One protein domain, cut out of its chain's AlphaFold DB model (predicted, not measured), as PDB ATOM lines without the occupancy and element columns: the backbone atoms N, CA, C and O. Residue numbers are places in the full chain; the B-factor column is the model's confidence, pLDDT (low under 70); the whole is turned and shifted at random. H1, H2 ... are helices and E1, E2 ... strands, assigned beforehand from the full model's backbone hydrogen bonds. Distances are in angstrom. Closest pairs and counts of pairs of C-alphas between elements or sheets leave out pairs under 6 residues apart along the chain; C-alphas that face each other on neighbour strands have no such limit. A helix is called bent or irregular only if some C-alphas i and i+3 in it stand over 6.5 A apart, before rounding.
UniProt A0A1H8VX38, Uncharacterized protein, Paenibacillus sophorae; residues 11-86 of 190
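AT A GLANCE: This is residues 11 to 86 of the 190 residues of an uncharacterized protein of Paenibacillus sophorae (UniProt A0A1H8VX38). Helix H1 covers one face of a long, strongly twisted three-stranded sheet, making two layers, and residues 22 to 27 stick out at one end. The 76 printed residues run E1, E2, H1, E3, class mixed; the antiparallel sheet's order is E2, E1, E3. The whole is loose, radius of gyration of the C-alphas 14.2 A, spanning 46 by 23 by 15 A.

HOW THE PARTS SIT: E1, residues 11 to 20, and E2, residues 29 to 40, form an antiparallel hairpin; N 15 and O 34, 2.8 A apart, are within hydrogen-bond range. H1, residues 43 to 60, irregular with C-alphas 56 and 59 7.4 A apart, has 10 of 14 O i to N i+4 pairs within range. E3, residues 72 to 79, is antiparallel to E1, with N 14 and O 75 2.8 A apart. H1 is on the sheet, height 8.3 A, and touches E3, closest C-alphas Ala 50 and Val 76, 6.0 A. E2, H1, E3 form a split strand-helix-strand unit, E1 between its strands, crossover right-handed.

IN THESE COORDINATES: E1, 27.2 A, begins at C-alpha 11 (78.056, 22.574, -10.324). E2, 31.2 A, bends by 59 degrees at residue 37. H1 measures 26.2 A. E3, 21.3 A, ends at C-alpha 79 (77.954, 28.744, -12.076).

THE WHOLE: The printed part has no cut. H1 to E3 is a long link. Residues 21 to 28, 66 to 69 and 85 to 86 have pLDDT under 70.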
ATOM      1  N   VAL A  11      76.802  22.935 -10.978       95.50
ATOM      2  CA  VAL A  11      78.056  22.574 -10.324       95.50
ATOM      3  C   VAL A  11      78.946  21.917 -11.370       95.50
ATOM      4  O   VAL A  11      78.664  20.814 -11.847       95.50
ATOM      5  N   ASN A  12      80.004  22.628 -11.743       95.88
ATOM      6  CA  ASN A  12      80.942  22.271 -12.796       95.88
ATOM      7  C   ASN A  12      82.268  21.823 -12.173       95.88
ATOM      8  O   ASN A  12      82.824  22.509 -11.318       95.88
ATOM      9  N   VAL A  13      82.770  20.666 -12.597       95.38
ATOM     10  CA  VAL A  13      84.048  20.084 -12.179       95.38
ATOM     11  C   VAL A  13      85.039  20.267 -13.313       95.38
ATOM     12  O   VAL A  13      84.834  19.751 -14.414       95.38
ATOM     13  N   TYR A  14      86.123  20.974 -13.024       93.25
ATOM     14  CA  TYR A  14      87.199  21.233 -13.960       93.25
ATOM     15  C   TYR A  14      88.477  20.545 -13.522       93.25
ATOM     16  O   TYR A  14      88.920  20.692 -12.383       93.25
ATOM     17  N   VAL A  15      89.114  19.884 -14.475       92.38
ATOM     18  CA  VAL A  15      90.524  19.543 -14.413       92.38
ATOM     19  C   VAL A  15      91.310  20.735 -14.940       92.38
ATOM     20  O   VAL A  15      91.179  21.148 -16.092       92.38
ATOM     21  N   VAL A  16      92.105  21.322 -14.058       89.75
ATOM     22  CA  VAL A  16      92.930  22.488 -14.328       89.75
ATOM     23  C   VAL A  16      94.353  22.016 -14.539       89.75
ATOM     24  O   VAL A  16      94.977  21.457 -13.642       89.75
ATOM     25  N   THR A  17      94.877  22.253 -15.731       88.94
ATOM     26  CA  THR A  17      96.266  21.940 -16.075       88.94
ATOM     27  C   THR A  17      97.002  23.210 -16.448       88.94
ATOM     28  O   THR A  17      96.407  24.201 -16.884       88.94
ATOM     29  N   ARG A  18      98.318  23.208 -16.256       81.75
ATOM     30  CA  ARG A  18      99.165  24.283 -16.761       81.75
ATOM     31  C   ARG A  18      99.372  24.061 -18.254       81.75
ATOM     32  O   ARG A  18      99.935  23.050 -18.661       81.75
ATOM     33  N   ALA A  19      98.909  25.005 -19.059       79.06
ATOM     34  CA  ALA A  19      99.249  25.062 -20.467       79.06
ATOM     35  C   ALA A  19     100.312  26.139 -20.665       79.06
ATOM     36  O   ALA A  19     100.264  27.216 -20.062       79.06
ATOM     37  N   TYR A  20     101.296  25.813 -21.491       73.88
ATOM     38  CA  TYR A  20     102.377  26.716 -21.832       73.88
ATOM     39  C   TYR A  20     102.042  27.368 -23.160       73.88
ATOM     40  O   TYR A  20     101.688  26.677 -24.120       73.88
ATOM     41  N   GLY A  21     102.149  28.692 -23.203       62.75
ATOM     42  CA  GLY A  21     102.383  29.348 -24.473       62.75
ATOM     43  C   GLY A  21     103.843  29.116 -24.858       62.75
ATOM     44  O   GLY A  21     104.714  29.261 -24.002       62.75
ATOM     45  N   GLY A  22     104.112  28.666 -26.090       46.50
ATOM     46  CA  GLY A  22     105.427  28.168 -26.536       46.50
ATOM     47  C   GLY A  22     106.611  29.148 -26.421       46.50
ATOM     48  O   GLY A  22     106.472  30.290 -26.000       46.50
ATOM     49  N   SER A  23     107.803  28.723 -26.856       40.84
ATOM     50  CA  SER A  23     109.024  29.557 -26.919       40.84
ATOM     51  C   SER A  23     108.930  30.728 -27.909       40.84
ATOM     52  O   SER A  23     109.680  31.690 -27.790       40.84
ATOM     53  N   GLU A  24     107.970  30.681 -28.838       50.09
ATOM     54  CA  GLU A  24     107.537  31.819 -29.668       50.09
ATOM     55  C   GLU A  24     106.548  32.755 -28.951       50.09
ATOM     56  O   GLU A  24     106.242  33.845 -29.416       50.09
ATOM     57  N   GLN A  25     106.042  32.339 -27.794       42.06
ATOM     58  CA  GLN A  25     105.023  33.016 -27.003       42.06
ATOM     59  C   GLN A  25     105.608  33.426 -25.643       42.06
ATOM     60  O   GLN A  25     104.954  33.299 -24.625       42.06
ATOM     61  N   GLY A  26     106.854  33.906 -25.582       50.41
ATOM     62  CA  GLY A  26     107.327  34.775 -24.490       50.41
ATOM     63  C   GLY A  26     107.326  34.225 -23.053       50.41
ATOM     64  O   GLY A  26     107.447  35.015 -22.120       50.41
ATOM     65  N   GLY A  27     107.205  32.911 -22.837       60.56
ATOM     66  CA  GLY A  27     107.380  32.311 -21.509       60.56
ATOM     67  C   GLY A  27     106.258  32.607 -20.506       60.56
ATOM     68  O   GLY A  27     106.524  32.753 -19.313       60.56
ATOM     69  N   TRP A  28     105.001  32.674 -20.954       67.50
ATOM     70  CA  TRP A  28     103.839  32.725 -20.060       67.50
ATOM     71  C   TRP A  28     103.120  31.376 -19.994       67.50
ATOM     72  O   TRP A  28     103.195  30.526 -20.883       67.50
ATOM     73  N   TYR A  29     102.421  31.170 -18.885       73.06
ATOM     74  CA  TYR A  29     101.578  30.007 -18.678       73.06
ATOM     75  C   TYR A  29     100.161  30.462 -18.369       73.06
ATOM     76  O   TYR A  29      99.951  31.493 -17.728       73.06
ATOM     77  N   TYR A  30      99.190  29.668 -18.793       79.12
ATOM     78  CA  TYR A  30      97.795  29.855 -18.428       79.12
ATOM     79  C   TYR A  30      97.238  28.574 -17.822       79.12
ATOM     80  O   TYR A  30      97.764  27.472 -17.996       79.12
ATOM     81  N   ARG A  31      96.162  28.736 -17.057       82.75
ATOM     82  CA  ARG A  31      95.410  27.614 -16.506       82.75
ATOM     83  C   ARG A  31      94.404  27.167 -17.555       82.75
ATOM     84  O   ARG A  31      93.496  27.922 -17.894       82.75
ATOM     85  N   LYS A  32      94.576  25.959 -18.077       85.25
ATOM     86  CA  LYS A  32      93.632  25.322 -18.987       85.25
ATOM     87  C   LYS A  32      92.599  24.569 -18.161       85.25
ATOM     88  O   LYS A  32      92.962  23.659 -17.423       85.25
ATOM     89  N   TYR A  33      91.336  24.956 -18.292       88.94
ATOM     90  CA  TYR A  33      90.213  24.328 -17.600       88.94
ATOM     91  C   TYR A  33      89.518  23.362 -18.555       88.94
ATOM     92  O   TYR A  33      88.951  23.781 -19.558       88.94
ATOM     93  N   VAL A  34      89.548  22.073 -18.241       91.06
ATOM     94  CA  VAL A  34      88.822  21.036 -18.980       91.06
ATOM     95  C   VAL A  34      87.662  20.571 -18.113       91.06
ATOM     96  O   VAL A  34      87.869  20.157 -16.978       91.06
ATOM     97  N   CYS A  35      86.434  20.696 -18.614       93.38
ATOM     98  CA  CYS A  35      85.249  20.260 -17.881       93.38
ATOM     99  C   CYS A  35      85.135  18.730 -17.922       93.38
ATOM    100  O   CYS A  35      84.980  18.158 -18.997       93.38
ATOM    101  N   GLU A  36      85.162  18.095 -16.752       93.56
ATOM    102  CA  GLU A  36      84.948  16.650 -16.593       93.56
ATOM    103  C   GLU A  36      83.477  16.324 -16.338       93.56
ATOM    104  O   GLU A  36      82.921  15.341 -16.834       93.56
ATOM    105  N   LYS A  37      82.817  17.153 -15.523       94.50
ATOM    106  CA  LYS A  37      81.439  16.914 -15.102       94.50
ATOM    107  C   LYS A  37      80.704  18.220 -14.888       94.50
ATOM    108  O   LYS A  37      81.241  19.169 -14.337       94.50
ATOM    109  N   SER A  38      79.435  18.234 -15.267       95.38
ATOM    110  CA  SER A  38      78.532  19.345 -15.004       95.38
ATOM    111  C   SER A  38      77.179  18.794 -14.569       95.38
ATOM    112  O   SER A  38      76.619  17.921 -15.240       95.38
ATOM    113  N   VAL A  39      76.689  19.248 -13.416       95.19
ATOM    114  CA  VAL A  39      75.435  18.787 -12.809       95.19
ATOM    115  C   VAL A  39      74.591  19.992 -12.434       95.19
ATOM    116  O   VAL A  39      75.071  20.900 -11.766       95.19
ATOM    117  N   GLN A  40      73.327  19.990 -12.842       95.44
ATOM    118  CA  GLN A  40      72.372  21.005 -12.429       95.44
ATOM    119  C   GLN A  40      71.736  20.600 -11.097       95.44
ATOM    120  O   GLN A  40      71.258  19.474 -10.962       95.44
ATOM    121  N   VAL A  41      71.738  21.503 -10.117       94.75
ATOM    122  CA  VAL A  41      71.225  21.246  -8.763       94.75
ATOM    123  C   VAL A  41      70.479  22.455  -8.221       94.75
ATOM    124  O   VAL A  41      70.664  23.576  -8.687       94.75
ATOM    125  N   TRP A  42      69.631  22.234  -7.221       93.31
ATOM    126  CA  TRP A  42      68.980  23.322  -6.500       93.31
ATOM    127  C   TRP A  42      69.996  24.148  -5.710       93.31
ATOM    128  O   TRP A  42      70.993  23.617  -5.223       93.31
ATOM    129  N   LEU A  43      69.726  25.449  -5.554       90.94
ATOM    130  CA  LEU A  43      70.645  26.392  -4.910       90.94
ATOM    131  C   LEU A  43      71.097  25.946  -3.509       90.94
ATOM    132  O   LEU A  43      72.277  26.055  -3.192       90.94
ATOM    133  N   TRP A  44      70.187  25.406  -2.695       92.44
ATOM    134  CA  TRP A  44      70.498  24.943  -1.336       92.44
ATOM    135  C   TRP A  44      71.376  23.679  -1.303       92.44
ATOM    136  O   TRP A  44      72.078  23.456  -0.323       92.44
ATOM    137  N   ASP A  45      71.380  22.878  -2.374       95.31
ATOM    138  CA  ASP A  45      72.187  21.653  -2.488       95.31
ATOM    139  C   ASP A  45      73.529  21.887  -3.200       95.31
ATOM    140  O   ASP A  45      74.368  20.981  -3.272       95.31
ATOM    141  N   ALA A  46      73.752  23.087  -3.744       93.44
ATOM    142  CA  ALA A  46      74.897  23.381  -4.598       93.44
ATOM    143  C   ALA A  46      76.235  23.221  -3.864       93.44
ATOM    144  O   ALA A  46      77.145  22.573  -4.381       93.44
ATOM    145  N   GLU A  47      76.341  23.729  -2.636       95.12
ATOM    146  CA  GLU A  47      77.563  23.637  -1.825       95.12
ATOM    147  C   GLU A  47      77.869  22.195  -1.401       95.12
ATOM    148  O   GLU A  47      79.007  21.733  -1.514       95.12
ATOM    149  N   VAL A  48      76.844  21.446  -0.977       97.38
ATOM    150  CA  VAL A  48      76.978  20.030  -0.594       97.38
ATOM    151  C   VAL A  48      77.411  19.192  -1.795       97.38
ATOM    152  O   VAL A  48      78.296  18.339  -1.686       97.38
ATOM    153  N   THR A  49      76.816  19.456  -2.958       97.06
ATOM    154  CA  THR A  49      77.168  18.783  -4.209       97.06
ATOM    155  C   THR A  49      78.589  19.137  -4.636       97.06
ATOM    156  O   THR A  49      79.346  18.239  -5.004       97.06
ATOM    157  N   ALA A  50      78.992  20.404  -4.523       95.62
ATOM    158  CA  ALA A  50      80.347  20.842  -4.836       95.62
ATOM    159  C   ALA A  50      81.392  20.160  -3.941       95.62
ATOM    160  O   ALA A  50      82.372  19.620  -4.450       95.62
ATOM    161  N   ALA A  51      81.152  20.092  -2.627       95.38
ATOM    162  CA  ALA A  51      82.037  19.403  -1.690       95.38
ATOM    163  C   ALA A  51      82.120  17.889  -1.966       95.38
ATOM    164  O   ALA A  51      83.203  17.302  -1.911       95.38
ATOM    165  N   ARG A  52      80.988  17.250  -2.299       97.44
ATOM    166  CA  ARG A  52      80.946  15.829  -2.677       97.44
ATOM    167  C   ARG A  52      81.744  15.569  -3.952       97.44
ATOM    168  O   ARG A  52      82.536  14.628  -3.986       97.44
ATOM    169  N   LEU A  53      81.547  16.388  -4.981       95.62
ATOM    170  CA  LEU A  53      82.267  16.263  -6.245       95.62
ATOM    171  C   LEU A  53      83.760  16.528  -6.055       95.62
ATOM    172  O   LEU A  53      84.562  15.756  -6.562       95.62
ATOM    173  N   LEU A  54      84.147  17.521  -5.252       94.69
ATOM    174  CA  LEU A  54      85.557  17.782  -4.968       94.69
ATOM    175  C   LEU A  54      86.254  16.546  -4.377       94.69
ATOM    176  O   LEU A  54      87.286  16.143  -4.894       94.69
ATOM    177  N   ARG A  55      85.651  15.893  -3.373       94.69
ATOM    178  CA  ARG A  55      86.183  14.643  -2.788       94.69
ATOM    179  C   ARG A  55      86.187  13.479  -3.775       94.69
ATOM    180  O   ARG A  55      87.106  12.676  -3.784       94.69
ATOM    181  N   THR A  56      85.152  13.376  -4.607       96.75
ATOM    182  CA  THR A  56      85.031  12.285  -5.591       96.75
ATOM    183  C   THR A  56      86.125  12.370  -6.654       96.75
ATOM    184  O   THR A  56      86.623  11.347  -7.112       96.75
ATOM    185  N   TYR A  57      86.497  13.589  -7.042       93.69
ATOM    186  CA  TYR A  57      87.463  13.846  -8.105       93.69
ATOM    187  C   TYR A  57      88.865  14.200  -7.580       93.69
ATOM    188  O   TYR A  57      89.759  14.402  -8.395       93.69
ATOM    189  N   GLU A  58      89.107  14.230  -6.260       91.56
ATOM    190  CA  GLU A  58      90.413  14.612  -5.691       91.56
ATOM    191  C   GLU A  58      91.562  13.727  -6.191       91.56
ATOM    192  O   GLU A  58      92.673  14.212  -6.374       91.56
ATOM    193  N   GLY A  59      91.277  12.456  -6.493       90.81
ATOM    194  CA  GLY A  59      92.257  11.512  -7.034       90.81
ATOM    195  C   GLY A  59      92.768  11.863  -8.437       90.81
ATOM    196  O   GLY A  59      93.766  11.299  -8.871       90.81
ATOM    197  N   LEU A  60      92.115  12.792  -9.146       88.62
ATOM    198  CA  LEU A  60      92.632  13.337 -10.404       88.62
ATOM    199  C   LEU A  60      93.664  14.450 -10.186       88.62
ATOM    200  O   LEU A  60      94.358  14.819 -11.131       88.62
ATOM    201  N   ALA A  61      93.749  15.026  -8.985       88.81
ATOM    202  CA  ALA A  61      94.731  16.055  -8.685       88.81
ATOM    203  C   ALA A  61      96.097  15.416  -8.400       88.81
ATOM    204  O   ALA A  61      96.212  14.467  -7.625       88.81
ATOM    205  N   TRP A  62      97.150  15.957  -9.006       90.38
ATOM    206  CA  TRP A  62      98.522  15.508  -8.783       90.38
ATOM    207  C   TRP A  62      99.506  16.652  -9.027       90.38
ATOM    208  O   TRP A  62      99.264  17.546  -9.834       90.38
ATOM    209  N   GLY A  63     100.646  16.630  -8.338       84.75
ATOM    210  CA  GLY A  63     101.653  17.684  -8.465       84.75
ATOM    211  C   GLY A  63     101.187  19.051  -7.945       84.75
ATOM    212  O   GLY A  63     100.196  19.172  -7.228       84.75
ATOM    213  N   ILE A  64     101.946  20.096  -8.276       78.00
ATOM    214  CA  ILE A  64     101.681  21.473  -7.838       78.00
ATOM    215  C   ILE A  64     101.589  22.355  -9.080       78.00
ATOM    216  O   ILE A  64     102.592  22.584  -9.744       78.00
ATOM    217  N   LEU A  65     100.403  22.905  -9.358       75.31
ATOM    218  CA  LEU A  65     100.149  23.723 -10.554       75.31
ATOM    219  C   LEU A  65     101.058  24.970 -10.654       75.31
ATOM    220  O   LEU A  65     101.345  25.450 -11.748       75.31
ATOM    221  N   CYS A  66     101.493  25.509  -9.508       62.81
ATOM    222  CA  CYS A  66     102.362  26.688  -9.414       62.81
ATOM    223  C   CYS A  66     103.866  26.368  -9.483       62.81
ATOM    224  O   CYS A  66     104.671  27.297  -9.530       62.81
ATOM    225  N   ALA A  67     104.259  25.093  -9.447       60.56
ATOM    226  CA  ALA A  67     105.656  24.707  -9.599       60.56
ATOM    227  C   ALA A  67     106.043  24.683 -11.088       60.56
ATOM    228  O   ALA A  67     105.189  24.620 -11.971       60.56
ATOM    229  N   GLU A  68     107.342  24.740 -11.387       59.16
ATOM    230  CA  GLU A  68     107.853  24.467 -12.742       59.16
ATOM    231  C   GLU A  68     107.516  23.045 -13.206       59.16
ATOM    232  O   GLU A  68     107.384  22.802 -14.404       59.16
ATOM    233  N   ALA A  69     107.325  22.133 -12.252       63.75
ATOM    234  CA  ALA A  69     106.855  20.784 -12.500       63.75
ATOM    235  C   ALA A  69     105.414  20.775 -13.030       63.75
ATOM    236  O   ALA A  69     104.575  21.586 -12.632       63.75
ATOM    237  N   ALA A  70     105.120  19.812 -13.904       72.94
ATOM    238  CA  ALA A  70     103.759  19.557 -14.341       72.94
ATOM    239  C   ALA A  70     102.863  19.245 -13.128       72.94
ATOM    240  O   ALA A  70     103.281  18.585 -12.173       72.94
ATOM    241  N   GLY A  71     101.635  19.747 -13.168       84.69
ATOM    242  CA  GLY A  71     100.649  19.537 -12.122       84.69
ATOM    243  C   GLY A  71      99.237  19.672 -12.668       84.69
ATOM    244  O   GLY A  71      99.000  20.316 -13.696       84.69
ATOM    245  N   GLN A  72      98.313  19.058 -11.949       90.25
ATOM    246  CA  GLN A  72      96.898  19.004 -12.242       90.25
ATOM    247  C   GLN A  72      96.125  19.296 -10.958       90.25
ATOM    248  O   GLN A  72      96.325  18.653  -9.930       90.25
ATOM    249  N   GLU A  73      95.235  20.277 -11.024       91.31
ATOM    250  CA  GLU A  73      94.367  20.681  -9.923       91.31
ATOM    251  C   GLU A  73      92.915  20.401 -10.309       91.31
ATOM    252  O   GLU A  73      92.534  20.537 -11.470       91.31
ATOM    253  N   VAL A  74      92.084  20.023  -9.341       93.38
ATOM    254  CA  VAL A  74      90.640  19.891  -9.552       93.38
ATOM    255  C   VAL A  74      89.950  21.101  -8.946       93.38
ATOM    256  O   VAL A  74      90.095  21.382  -7.760       93.38
ATOM    257  N   SER A  75      89.190  21.822  -9.765       93.12
ATOM    258  CA  SER A  75      88.431  22.997  -9.348       93.12
ATOM    259  C   SER A  75      86.948  22.742  -9.562       93.12
ATOM    260  O   SER A  75      86.518  22.455 -10.678       93.12
ATOM    261  N   VAL A  76      86.157  22.857  -8.499       95.06
ATOM    262  CA  VAL A  76      84.697  22.759  -8.575       95.06
ATOM    263  C   VAL A  76      84.106  24.154  -8.435       95.06
ATOM    264  O   VAL A  76      84.447  24.878  -7.499       95.06
ATOM    265  N   ARG A  77      83.240  24.547  -9.371       93.06
ATOM    266  CA  ARG A  77      82.621  25.876  -9.415       93.06
ATOM    267  C   ARG A  77      81.110  25.773  -9.490       93.06
ATOM    268  O   ARG A  77      80.576  24.889 -10.152       93.06
ATOM    269  N   ILE A  78      80.443  26.699  -8.813       93.81
ATOM    270  CA  ILE A  78      78.997  26.887  -8.890       93.81
ATOM    271  C   ILE A  78      78.762  28.055  -9.846       93.81
ATOM    272  O   ILE A  78      79.191  29.175  -9.574       93.81
ATOM    273  N   GLU A  79      78.127  27.791 -10.980       91.12
ATOM    274  CA  GLU A  79      77.954  28.744 -12.076       91.12
ATOM    275  C   GLU A  79      76.480  28.841 -12.483       91.12
ATOM    276  O   GLU A  79      75.669  27.952 -12.219       91.12
ATOM    277  N   SER A  80      76.105  29.942 -13.133       89.81
ATOM    278  CA  SER A  80      74.742  30.134 -13.643       89.81
ATOM    279  C   SER A  80      74.447  29.293 -14.889       89.81
ATOM    280  O   SER A  80      73.280  29.071 -15.215       89.81
ATOM    281  N   SER A  81      75.482  28.803 -15.574       88.38
ATOM    282  CA  SER A  81      75.382  28.041 -16.818       88.38
ATOM    283  C   SER A  81      76.148  26.725 -16.758       88.38
ATOM    284  O   SER A  81      77.136  26.576 -16.035       88.38
ATOM    285  N   LYS A  82      75.708  25.767 -17.577       91.38
ATOM    286  CA  LYS A  82      76.432  24.520 -17.809       91.38
ATOM    287  C   LYS A  82      77.806  24.843 -18.389       91.38
ATOM    288  O   LYS A  82      77.894  25.629 -19.330       91.38
ATOM    289  N   ALA A  83      78.853  24.216 -17.864       89.00
ATOM    290  CA  ALA A  83      80.167  24.299 -18.481       89.00
ATOM    291  C   ALA A  83      80.103  23.726 -19.898       89.00
ATOM    292  O   ALA A  83      79.733  22.563 -20.094       89.00
ATOM    293  N   GLU A  84      80.462  24.540 -20.881       75.69
ATOM    294  CA  GLU A  84      80.645  24.068 -22.243       75.69
ATOM    295  C   GLU A  84      81.934  23.241 -22.294       75.69
ATOM    296  O   GLU A  84      82.950  23.603 -21.689       75.69
ATOM    297  N   ILE A  85      81.886  22.087 -22.964       60.69
ATOM    298  CA  ILE A  85      83.090  21.303 -23.235       60.69
ATOM    299  C   ILE A  85      83.936  22.193 -24.138       60.69
ATOM    300  O   ILE A  85      83.589  22.368 -25.303       60.69
ATOM    301  N   GLN A  86      84.983  22.816 -23.589       57.22
ATOM    302  CA  GLN A  86      85.827  23.717 -24.365       57.22
ATOM    303  C   GLN A  86      86.359  22.956 -25.580       57.22
ATOM    304  O   GLN A  86      87.164  22.031 -25.453       57.22
TER     305      GLN A  86